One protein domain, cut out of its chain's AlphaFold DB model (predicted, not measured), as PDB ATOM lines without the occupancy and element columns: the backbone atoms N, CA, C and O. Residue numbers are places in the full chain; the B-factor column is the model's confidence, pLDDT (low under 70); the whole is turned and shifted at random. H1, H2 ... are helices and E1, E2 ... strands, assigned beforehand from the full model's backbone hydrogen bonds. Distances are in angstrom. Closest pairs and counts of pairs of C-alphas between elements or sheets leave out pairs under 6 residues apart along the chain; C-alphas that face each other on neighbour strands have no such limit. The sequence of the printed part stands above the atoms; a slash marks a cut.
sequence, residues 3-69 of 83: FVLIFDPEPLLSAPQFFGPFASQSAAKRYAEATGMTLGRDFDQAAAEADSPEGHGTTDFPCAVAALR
ATOM      1  N   PHE A   3     -39.919  30.045   1.806       86.12
ATOM      2  CA  PHE A   3     -40.046  29.328   0.534       86.12
ATOM      3  C   PHE A   3     -39.283  28.011   0.607       86.12
ATOM      4  O   PHE A   3     -38.244  27.937   1.260       86.12
ATOM      5  N   VAL A   4     -39.790  26.977  -0.051       87.56
ATOM      6  CA  VAL A   4     -39.102  25.691  -0.214       87.56
ATOM      7  C   VAL A   4     -39.019  25.354  -1.688       87.56
ATOM      8  O   VAL A   4     -39.930  25.669  -2.454       87.56
ATOM      9  N   LEU A   5     -37.916  24.731  -2.068       87.25
ATOM     10  CA  LEU A   5     -37.752  24.111  -3.370       87.25
ATOM     11  C   LEU A   5     -38.071  22.625  -3.212       87.25
ATOM     12  O   LEU A   5     -37.542  21.969  -2.319       87.25
ATOM     13  N   ILE A   6     -38.960  22.125  -4.051       86.31
ATOM     14  CA  ILE A   6     -39.361  20.728  -4.131       86.31
ATOM     15  C   ILE A   6     -38.698  20.181  -5.382       86.31
ATOM     16  O   ILE A   6     -38.865  20.759  -6.450       86.31
ATOM     17  N   PHE A   7     -37.932  19.112  -5.249       84.62
ATOM     18  CA  PHE A   7     -37.332  18.398  -6.360       84.62
ATOM     19  C   PHE A   7     -37.962  17.010  -6.430       84.62
ATOM     20  O   PHE A   7     -37.870  16.250  -5.469       84.62
ATOM     21  N   ASP A   8     -38.621  16.700  -7.536       77.94
ATOM     22  CA  ASP A   8     -39.210  15.401  -7.823       77.94
ATOM     23  C   ASP A   8     -38.378  14.714  -8.915       77.94
ATOM     24  O   ASP A   8     -38.585  14.965 -10.106       77.94
ATOM     25  N   PRO A   9     -37.360  13.916  -8.544       60.56
ATOM     26  CA  PRO A   9     -36.664  13.096  -9.517       60.56
ATOM     27  C   PRO A   9     -37.640  12.028 -10.018       60.56
ATOM     28  O   PRO A   9     -38.164  11.247  -9.233       60.56
ATOM     29  N   GLU A  10     -37.868  11.999 -11.325       65.88
ATOM     30  CA  GLU A  10     -38.631  10.997 -12.079       65.88
ATOM     31  C   GLU A  10     -38.566   9.525 -11.563       65.88
ATOM     32  O   GLU A  10     -37.640   9.129 -10.846       65.88
ATOM     33  N   PRO A  11     -39.518   8.651 -11.972       53.62
ATOM     34  CA  PRO A  11     -40.293   7.741 -11.106       53.62
ATOM     35  C   PRO A  11     -39.533   6.562 -10.477       53.62
ATOM     36  O   PRO A  11     -40.133   5.716  -9.812       53.62
ATOM     37  N   LEU A  12     -38.223   6.467 -10.684       52.62
ATOM     38  CA  LEU A  12     -37.407   5.352 -10.216       52.62
ATOM     39  C   LEU A  12     -36.931   5.505  -8.766       52.62
ATOM     40  O   LEU A  12     -36.486   4.514  -8.187       52.62
ATOM     41  N   LEU A  13     -37.020   6.692  -8.148       53.16
ATOM     42  CA  LEU A  13     -36.435   6.928  -6.823       53.16
ATOM     43  C   LEU A  13     -37.278   7.855  -5.925       53.16
ATOM     44  O   LEU A  13     -37.103   9.062  -5.913       53.16
ATOM     45  N   SER A  14     -38.091   7.235  -5.063       60.16
ATOM     46  CA  SER A  14     -38.295   7.624  -3.654       60.16
ATOM     47  C   SER A  14     -38.562   9.107  -3.334       60.16
ATOM     48  O   SER A  14     -37.656   9.788  -2.879       60.16
ATOM     49  N   ALA A  15     -39.837   9.510  -3.396       68.62
ATOM     50  CA  ALA A  15     -40.444  10.711  -2.795       68.62
ATOM     51  C   ALA A  15     -39.831  12.094  -3.156       68.62
ATOM     52  O   ALA A  15     -38.618  12.248  -3.272       68.62
ATOM     53  N   PRO A  16     -40.656  13.159  -3.232       76.25
ATOM     54  CA  PRO A  16     -40.151  14.511  -3.450       76.25
ATOM     55  C   PRO A  16     -39.132  14.916  -2.377       76.25
ATOM     56  O   PRO A  16     -39.368  14.756  -1.175       76.25
ATOM     57  N   GLN A  17     -38.005  15.472  -2.807       83.31
ATOM     58  CA  GLN A  17     -36.991  16.049  -1.935       83.31
ATOM     59  C   GLN A  17     -37.291  17.525  -1.691       83.31
ATOM     60  O   GLN A  17     -37.688  18.256  -2.594       83.31
ATOM     61  N   PHE A  18     -37.075  17.985  -0.461       86.31
ATOM     62  CA  PHE A  18     -37.363  19.358  -0.055       86.31
ATOM     63  C   PHE A  18     -36.070  20.068   0.345       86.31
ATOM     64  O   PHE A  18     -35.336  19.595   1.211       86.31
ATOM     65  N   PHE A  19     -35.823  21.237  -0.239       86.50
ATOM     66  CA  PHE A  19     -34.691  22.108   0.068       86.50
ATOM     67  C   PHE A  19     -35.191  23.447   0.619       86.50
ATOM     68  O   PHE A  19     -36.166  24.021   0.123       86.50
ATOM     69  N   GLY A  20     -34.522  23.961   1.654       87.12
ATOM     70  CA  GLY A  20     -34.862  25.227   2.308       87.12
ATOM     71  C   GLY A  20     -34.848  25.138   3.842       87.12
ATOM     72  O   GLY A  20     -34.302  24.180   4.392       87.12
ATOM     73  N   PRO A  21     -35.443  26.124   4.547       88.75
ATOM     74  CA  PRO A  21     -36.243  27.234   4.020       88.75
ATOM     75  C   PRO A  21     -35.402  28.375   3.421       88.75
ATOM     76  O   PRO A  21     -34.358  28.750   3.948       88.75
ATOM     77  N   PHE A  22     -35.908  28.985   2.352       89.12
ATOM     78  CA  PHE A  22     -35.352  30.181   1.720       89.12
ATOM     79  C   PHE A  22     -36.098  31.447   2.157       89.12
ATOM     80  O   PHE A  22     -37.312  31.433   2.383       89.12
ATOM     81  N   ALA A  23     -35.367  32.564   2.223       87.75
ATOM     82  CA  ALA A  23     -35.912  33.871   2.599       87.75
ATOM     83  C   ALA A  23     -36.788  34.512   1.504       87.75
ATOM     84  O   ALA A  23     -37.614  35.374   1.801       87.75
ATOM     85  N   SER A  24     -36.622  34.109   0.242       90.25
ATOM     86  CA  SER A  24     -37.391  34.621  -0.896       90.25
ATOM     87  C   SER A  24     -37.546  33.566  -1.992       90.25
ATOM     88  O   SER A  24     -36.737  32.641  -2.094       90.25
ATOM     89  N   GLN A  25     -38.557  33.736  -2.849       86.94
ATOM     90  CA  GLN A  25     -38.752  32.897  -4.035       86.94
ATOM     91  C   GLN A  25     -37.519  32.936  -4.950       86.94
ATOM     92  O   GLN A  25     -37.053  31.898  -5.405       86.94
ATOM     93  N   SER A  26     -36.939  34.121  -5.165       90.06
ATOM     94  CA  SER A  26     -35.739  34.293  -5.993       90.06
ATOM     95  C   SER A  26     -34.524  33.538  -5.444       90.06
ATOM     96  O   SER A  26     -33.716  33.046  -6.224       90.06
ATOM     97  N   ALA A  27     -34.384  33.421  -4.118       88.38
ATOM     98  CA  ALA A  27     -33.310  32.634  -3.513       88.38
ATOM     99  C   ALA A  27     -33.491  31.127  -3.767       88.38
ATOM    100  O   ALA A  27     -32.514  30.449  -4.072       88.38
ATOM    101  N   ALA A  28     -34.731  30.627  -3.711       88.62
ATOM    102  CA  ALA A  28     -35.042  29.235  -4.043       88.62
ATOM    103  C   ALA A  28     -34.766  28.920  -5.528       88.62
ATOM    104  O   ALA A  28     -34.163  27.894  -5.828       88.62
ATOM    105  N   LYS A  29     -35.125  29.835  -6.445       88.94
ATOM    106  CA  LYS A  29     -34.838  29.703  -7.888       88.94
ATOM    107  C   LYS A  29     -33.338  29.649  -8.184       88.94
ATOM    108  O   LYS A  29     -32.870  28.719  -8.828       88.94
ATOM    109  N   ARG A  30     -32.564  30.591  -7.628       89.00
ATOM    110  CA  ARG A  30     -31.096  30.612  -7.787       89.00
ATOM    111  C   ARG A  30     -30.436  29.341  -7.266       89.00
ATOM    112  O   ARG A  30     -29.452  28.888  -7.838       89.00
ATOM    113  N   TYR A  31     -30.956  28.776  -6.177       89.44
ATOM    114  CA  TYR A  31     -30.472  27.498  -5.666       89.44
ATOM    115  C   TYR A  31     -30.759  26.356  -6.648       89.44
ATOM    116  O   TYR A  31     -29.858  25.567  -6.917       89.44
ATOM    117  N   ALA A  32     -31.965  26.288  -7.223       87.50
ATOM    118  CA  ALA A  32     -32.317  25.282  -8.230       87.50
ATOM    119  C   ALA A  32     -31.378  25.326  -9.451       87.50
ATOM    120  O   ALA A  32     -30.887  24.292  -9.895       87.50
ATOM    121  N   GLU A  33     -31.067  26.526  -9.946       87.06
ATOM    122  CA  GLU A  33     -30.146  26.728 -11.073       87.06
ATOM    123  C   GLU A  33     -28.703  26.353 -10.713       87.06
ATOM    124  O   GLU A  33     -28.056  25.591 -11.429       87.06
ATOM    125  N   ALA A  34     -28.202  26.829  -9.568       87.75
ATOM    126  CA  ALA A  34     -26.834  26.560  -9.122       87.75
ATOM    127  C   ALA A  34     -26.569  25.072  -8.844       87.75
ATOM    128  O   ALA A  34     -25.433  24.615  -8.940       87.75
ATOM    129  N   THR A  35     -27.611  24.324  -8.481       85.81
ATOM    130  CA  THR A  35     -27.532  22.886  -8.190       85.81
ATOM    131  C   THR A  35     -27.844  22.003  -9.397       85.81
ATOM    132  O   THR A  35     -27.739  20.784  -9.293       85.81
ATOM    133  N   GLY A  36     -28.200  22.591 -10.545       82.50
ATOM    134  CA  GLY A  36     -28.516  21.852 -11.769       82.50
ATOM    135  C   GLY A  36     -29.882  21.157 -11.757       82.50
ATOM    136  O   GLY A  36     -30.162  20.359 -12.649       82.50
ATOM    137  N   MET A  37     -30.756  21.477 -10.797       81.38
ATOM    138  CA  MET A  37     -32.115  20.919 -10.704       81.38
ATOM    139  C   MET A  37     -33.023  21.365 -11.858       81.38
ATOM    140  O   MET A  37     -34.061  20.758 -12.095       81.38
ATOM    141  N   THR A  38     -32.619  22.398 -12.601       80.31
ATOM    142  CA  THR A  38     -33.330  22.913 -13.777       80.31
ATOM    143  C   THR A  38     -32.889  22.274 -15.103       80.31
ATOM    144  O   THR A  38     -33.305  22.728 -16.171       80.31
ATOM    145  N   LEU A  39     -32.023  21.250 -15.066       78.19
ATOM    146  CA  LEU A  39     -31.395  20.639 -16.251       78.19
ATOM    147  C   LEU A  39     -30.664  21.659 -17.147       78.19
ATOM    148  O   LEU A  39     -30.681  21.567 -18.373       78.19
ATOM    149  N   GLY A  40     -30.029  22.660 -16.528       73.94
ATOM    150  CA  GLY A  40     -29.256  23.690 -17.231       73.94
ATOM    151  C   GLY A  40     -30.094  24.790 -17.890       73.94
ATOM    152  O   GLY A  40     -29.537  25.614 -18.611       73.94
ATOM    153  N   ARG A  41     -31.411  24.818 -17.646       78.25
ATOM    154  CA  ARG A  41     -32.321  25.867 -18.127       78.25
ATOM    155  C   ARG A  41     -32.572  26.932 -17.060       78.25
ATOM    156  O   ARG A  41     -32.375  26.688 -15.868       78.25
ATOM    157  N   ASP A  42     -33.020  28.102 -17.500       83.31
ATOM    158  CA  ASP A  42     -33.563  29.136 -16.618       83.31
ATOM    159  C   ASP A  42     -34.834  28.622 -15.923       83.31
ATOM    160  O   ASP A  42     -35.664  27.949 -16.546       83.31
ATOM    161  N   PHE A  43     -34.980  28.911 -14.626       84.50
ATOM    162  CA  PHE A  43     -36.112  28.403 -13.851       84.50
ATOM    163  C   PHE A  43     -37.458  28.938 -14.364       84.50
ATOM    164  O   PHE A  43     -38.432  28.189 -14.416       84.50
ATOM    165  N   ASP A  44     -37.538  30.226 -14.714       82.88
ATOM    166  CA  ASP A  44     -38.786  30.859 -15.150       82.88
ATOM    167  C   ASP A  44     -39.232  30.337 -16.516       82.88
ATOM    168  O   ASP A  44     -40.419  30.077 -16.721       82.88
ATOM    169  N   GLN A  45     -38.283  30.096 -17.418       80.94
ATOM    170  CA  GLN A  45     -38.560  29.435 -18.688       80.94
ATOM    171  C   GLN A  45     -39.083  28.005 -18.483       80.94
ATOM    172  O   GLN A  45     -40.108  27.631 -19.051       80.94
ATOM    173  N   ALA A  46     -38.402  27.204 -17.662       76.00
ATOM    174  CA  ALA A  46     -38.773  25.809 -17.464       76.00
ATOM    175  C   ALA A  46     -40.128  25.651 -16.745       76.00
ATOM    176  O   ALA A  46     -40.904  24.759 -17.084       76.00
ATOM    177  N   ALA A  47     -40.451  26.560 -15.819       77.12
ATOM    178  CA  ALA A  47     -41.771  26.629 -15.197       77.12
ATOM    179  C   ALA A  47     -42.874  26.985 -16.212       77.12
ATOM    180  O   ALA A  47     -43.923  26.345 -16.224       77.12
ATOM    181  N   ALA A  48     -42.633  27.953 -17.105       75.88
ATOM    182  CA  ALA A  48     -43.599  28.327 -18.141       75.88
ATOM    183  C   ALA A  48     -43.870  27.186 -19.143       75.88
ATOM    184  O   ALA A  48     -44.999  27.013 -19.603       75.88
ATOM    185  N   GLU A  49     -42.852  26.384 -19.467       72.12
ATOM    186  CA  GLU A  49     -42.995  25.192 -20.312       72.12
ATOM    187  C   GLU A  49     -43.789  24.077 -19.609       72.12
ATOM    188  O   GLU A  49     -44.608  23.422 -20.251       72.12
ATOM    189  N   ALA A  50     -43.603  23.890 -18.298       71.25
ATOM    190  CA  ALA A  50     -44.381  22.934 -17.506       71.25
ATOM    191  C   ALA A  50     -45.872  23.323 -17.398       71.25
ATOM    192  O   ALA A  50     -46.745  22.459 -17.466       71.25
ATOM    193  N   ASP A  51     -46.174  24.621 -17.294       67.00
ATOM    194  CA  ASP A  51     -47.548  25.143 -17.228       67.00
ATOM    195  C   ASP A  51     -48.250  25.208 -18.601       67.00
ATOM    196  O   ASP A  51     -49.463  25.429 -18.684       67.00
ATOM    197  N   SER A  52     -47.512  25.019 -19.699       64.56
ATOM    198  CA  SER A  52     -48.069  25.098 -21.051       64.56
ATOM    199  C   SER A  52     -48.970  23.888 -21.362       64.56
ATOM    200  O   SER A  52     -48.641  22.759 -20.997       64.56
ATOM    201  N   PRO A  53     -50.093  24.067 -22.087       62.28
ATOM    202  CA  PRO A  53     -51.005  22.969 -22.427       62.28
ATOM    203  C   PRO A  53     -50.355  21.898 -23.318       62.28
ATOM    204  O   PRO A  53     -50.744  20.736 -23.260       62.28
ATOM    205  N   GLU A  54     -49.343  22.274 -24.105       61.75
ATOM    206  CA  GLU A  54     -48.505  21.358 -24.897       61.75
ATOM    207  C   GLU A  54     -47.411  20.668 -24.056       61.75
ATOM    208  O   GLU A  54     -46.847  19.665 -24.486       61.75
ATOM    209  N   GLY A  55     -47.124  21.193 -22.859       49.97
ATOM    210  CA  GLY A  55     -46.116  20.700 -21.915       49.97
ATOM    211  C   GLY A  55     -46.679  19.838 -20.782       49.97
ATOM    212  O   GLY A  55     -45.906  19.304 -19.988       49.97
ATOM    213  N   HIS A  56     -48.002  19.643 -20.722       47.69
ATOM    214  CA  HIS A  56     -48.661  18.719 -19.795       47.69
ATOM    215  C   HIS A  56     -48.315  17.259 -20.161       47.69
ATOM    216  O   HIS A  56     -49.083  16.562 -20.820       47.69
ATOM    217  N   GLY A  57     -47.133  16.791 -19.748       48.81
ATOM    218  CA  GLY A  57     -46.758  15.372 -19.775       48.81
ATOM    219  C   GLY A  57     -45.453  15.002 -20.485       48.81
ATOM    220  O   GLY A  57     -45.175  13.812 -20.592       48.81
ATOM    221  N   THR A  58     -44.659  15.961 -20.971       52.44
ATOM    222  CA  THR A  58     -43.390  15.669 -21.682       52.44
ATOM    223  C   THR A  58     -42.195  16.498 -21.223       52.44
ATOM    224  O   THR A  58     -41.081  16.246 -21.672       52.44
ATOM    225  N   THR A  59     -42.388  17.495 -20.360       56.12
ATOM    226  CA  THR A  59     -41.292  18.344 -19.892       56.12
ATOM    227  C   THR A  59     -40.648  17.745 -18.643       56.12
ATOM    228  O   THR A  59     -41.242  17.715 -17.569       56.12
ATOM    229  N   ASP A  60     -39.395  17.305 -18.787       65.19
ATOM    230  CA  ASP A  60     -38.516  16.818 -17.714       65.19
ATOM    231  C   ASP A  60     -38.095  17.966 -16.778       65.19
ATOM    232  O   ASP A  60     -36.921  18.330 -16.693       65.19
ATOM    233  N   PHE A  61     -39.043  18.645 -16.132       71.75
ATOM    234  CA  PHE A  61     -38.725  19.667 -15.141       71.75
ATOM    235  C   PHE A  61     -38.962  19.131 -13.726       71.75
ATOM    236  O   PHE A  61     -40.066  19.245 -13.197       71.75
ATOM    237  N   PRO A  62     -37.931  18.556 -13.081       74.25
ATOM    238  CA  PRO A  62     -38.074  17.862 -11.806       74.25
ATOM    239  C   PRO A  62     -38.123  18.819 -10.605       74.25
ATOM    240  O   PRO A  62     -37.791  18.399  -9.506       74.25
ATOM    241  N   CYS A  63     -38.438  20.115 -10.745       78.12
ATOM    242  CA  CYS A  63     -38.398  21.025  -9.593       78.12
ATOM    243  C   CYS A  63     -39.506  22.087  -9.562       78.12
ATOM    244  O   CYS A  63     -39.975  22.553 -10.587       78.12
ATOM    245  N   ALA A  64     -39.936  22.484  -8.364       82.88
ATOM    246  CA  ALA A  64     -40.991  23.470  -8.137       82.88
ATOM    247  C   ALA A  64     -40.716  24.287  -6.867       82.88
ATOM    248  O   ALA A  64     -40.134  23.787  -5.908       82.88
ATOM    249  N   VAL A  65     -41.160  25.547  -6.812       83.31
ATOM    250  CA  VAL A  65     -41.026  26.390  -5.610       83.31
ATOM    251  C   VAL A  65     -42.384  26.579  -4.948       83.31
ATOM    252  O   VAL A  65     -43.312  27.098  -5.562       83.31
ATOM    253  N   ALA A  66     -42.483  26.231  -3.665       84.06
ATOM    254  CA  ALA A  66     -43.685  26.425  -2.862       84.06
ATOM    255  C   ALA A  66     -43.469  27.486  -1.775       84.06
ATOM    256  O   ALA A  66     -42.417  27.563  -1.135       84.06
ATOM    257  N   ALA A  67     -44.491  28.309  -1.537       83.00
ATOM    258  CA  ALA A  67     -44.481  29.279  -0.450       83.00
ATOM    259  C   ALA A  67     -44.953  28.628   0.860       83.00
ATOM    260  O   ALA A  67     -46.103  28.207   0.987       83.00
ATOM    261  N   LEU A  68     -44.084  28.613   1.869       72.75
ATOM    262  CA  LEU A  68     -44.447  28.290   3.241       72.75
ATOM    263  C   LEU A  68     -45.155  29.493   3.862       72.75
ATOM    264  O   LEU A  68     -44.537  30.473   4.308       72.75
ATOM    265  N   ARG A  69     -46.481  29.400   3.930       73.38
ATOM    266  CA  ARG A  69     -47.233  30.212   4.882       73.38
ATOM    267  C   ARG A  69     -46.883  29.710   6.284       73.38
ATOM    268  O   ARG A  69     -46.831  28.496   6.473       73.38
TER     269      ARG A  69
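Overview. This is residues 3 to 69 of the 83 residues of an uncharacterized protein of Roseomonas sp. FDAARGOS_362 (UniProt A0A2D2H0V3). A small three-stranded sheet forms a wall, with helix H1 over one face, running along inner strand E1. A second helix, H2, is set about perpendicular to H1 and only grazes the sheet near E3. The 67 printed residues hold two named helices and three named strands, along the chain E1, E2, H1, H2, E3; the antiparallel sheet has the order E2, E1, E3. The class is mixed, helices and strands; the whole is compact and rounded, with a radius of gyration of the C-alphas of 11.7 A and spans of 32 by 26 by 24 A.

Arrangement. Inner strand E1, residues 3 to 7, and edge strand E2, residues 17 to 22, form an antiparallel hairpin, with N 5 and O 19 within hydrogen-bond range at 2.9 A. Edge strand E3, residues 63 to 68, is antiparallel to E1, with N 6 and O 64 at 2.8 A. H1, residues 25 to 34, is on the sheet at a height of 8.6 A, a two-layer arrangement of helix and sheet. It lies over E1 and runs along the strands, at 26 degrees to E1 on the local plane; their closest C-alphas, those of Leu 5 and Ala 28, are 5.8 A apart. H2, residues 43 to 51, only grazes the sheet; its closest C-alpha to E3 is that of Ala 47, 7.8 A from that of Ala 64. H1 and H2 only just touch, with 3 pairs of C-alphas within 8 A, the closest being Lys 29 and Phe 43 at 6.2 A; their lines are about perpendicular at 80 degrees. E2, H1, H2 and E3 form a split strand-helix-strand unit, two strands running the same way with E1 between them, and its crossover is right-handed. In H1 and H2 every O i to N i+4 pair is within hydrogen-bond range.

Along the chain. E1 is 13.2 A long from C-alpha 3 at (-40.046, 29.328, 0.534), E2 14.7 A and E3 15.9 A, ending at C-alpha 68 at (-44.447, 28.290, 3.241). H1 spans 14.4 A from C-alpha 25 at (-38.752, 32.897, -4.035), and H2 12.4 A.

Size, cuts and confidence. The C-alphas farthest apart, those of Ala 23 and Glu 54, are 32.7 A apart. The printed part has no cut, and the link from H2 to E3, 11 residues, is long. Confidence is low, with pLDDT under 70, at residues 9 to 15 and 51 to 60, of which 51 belongs to H2.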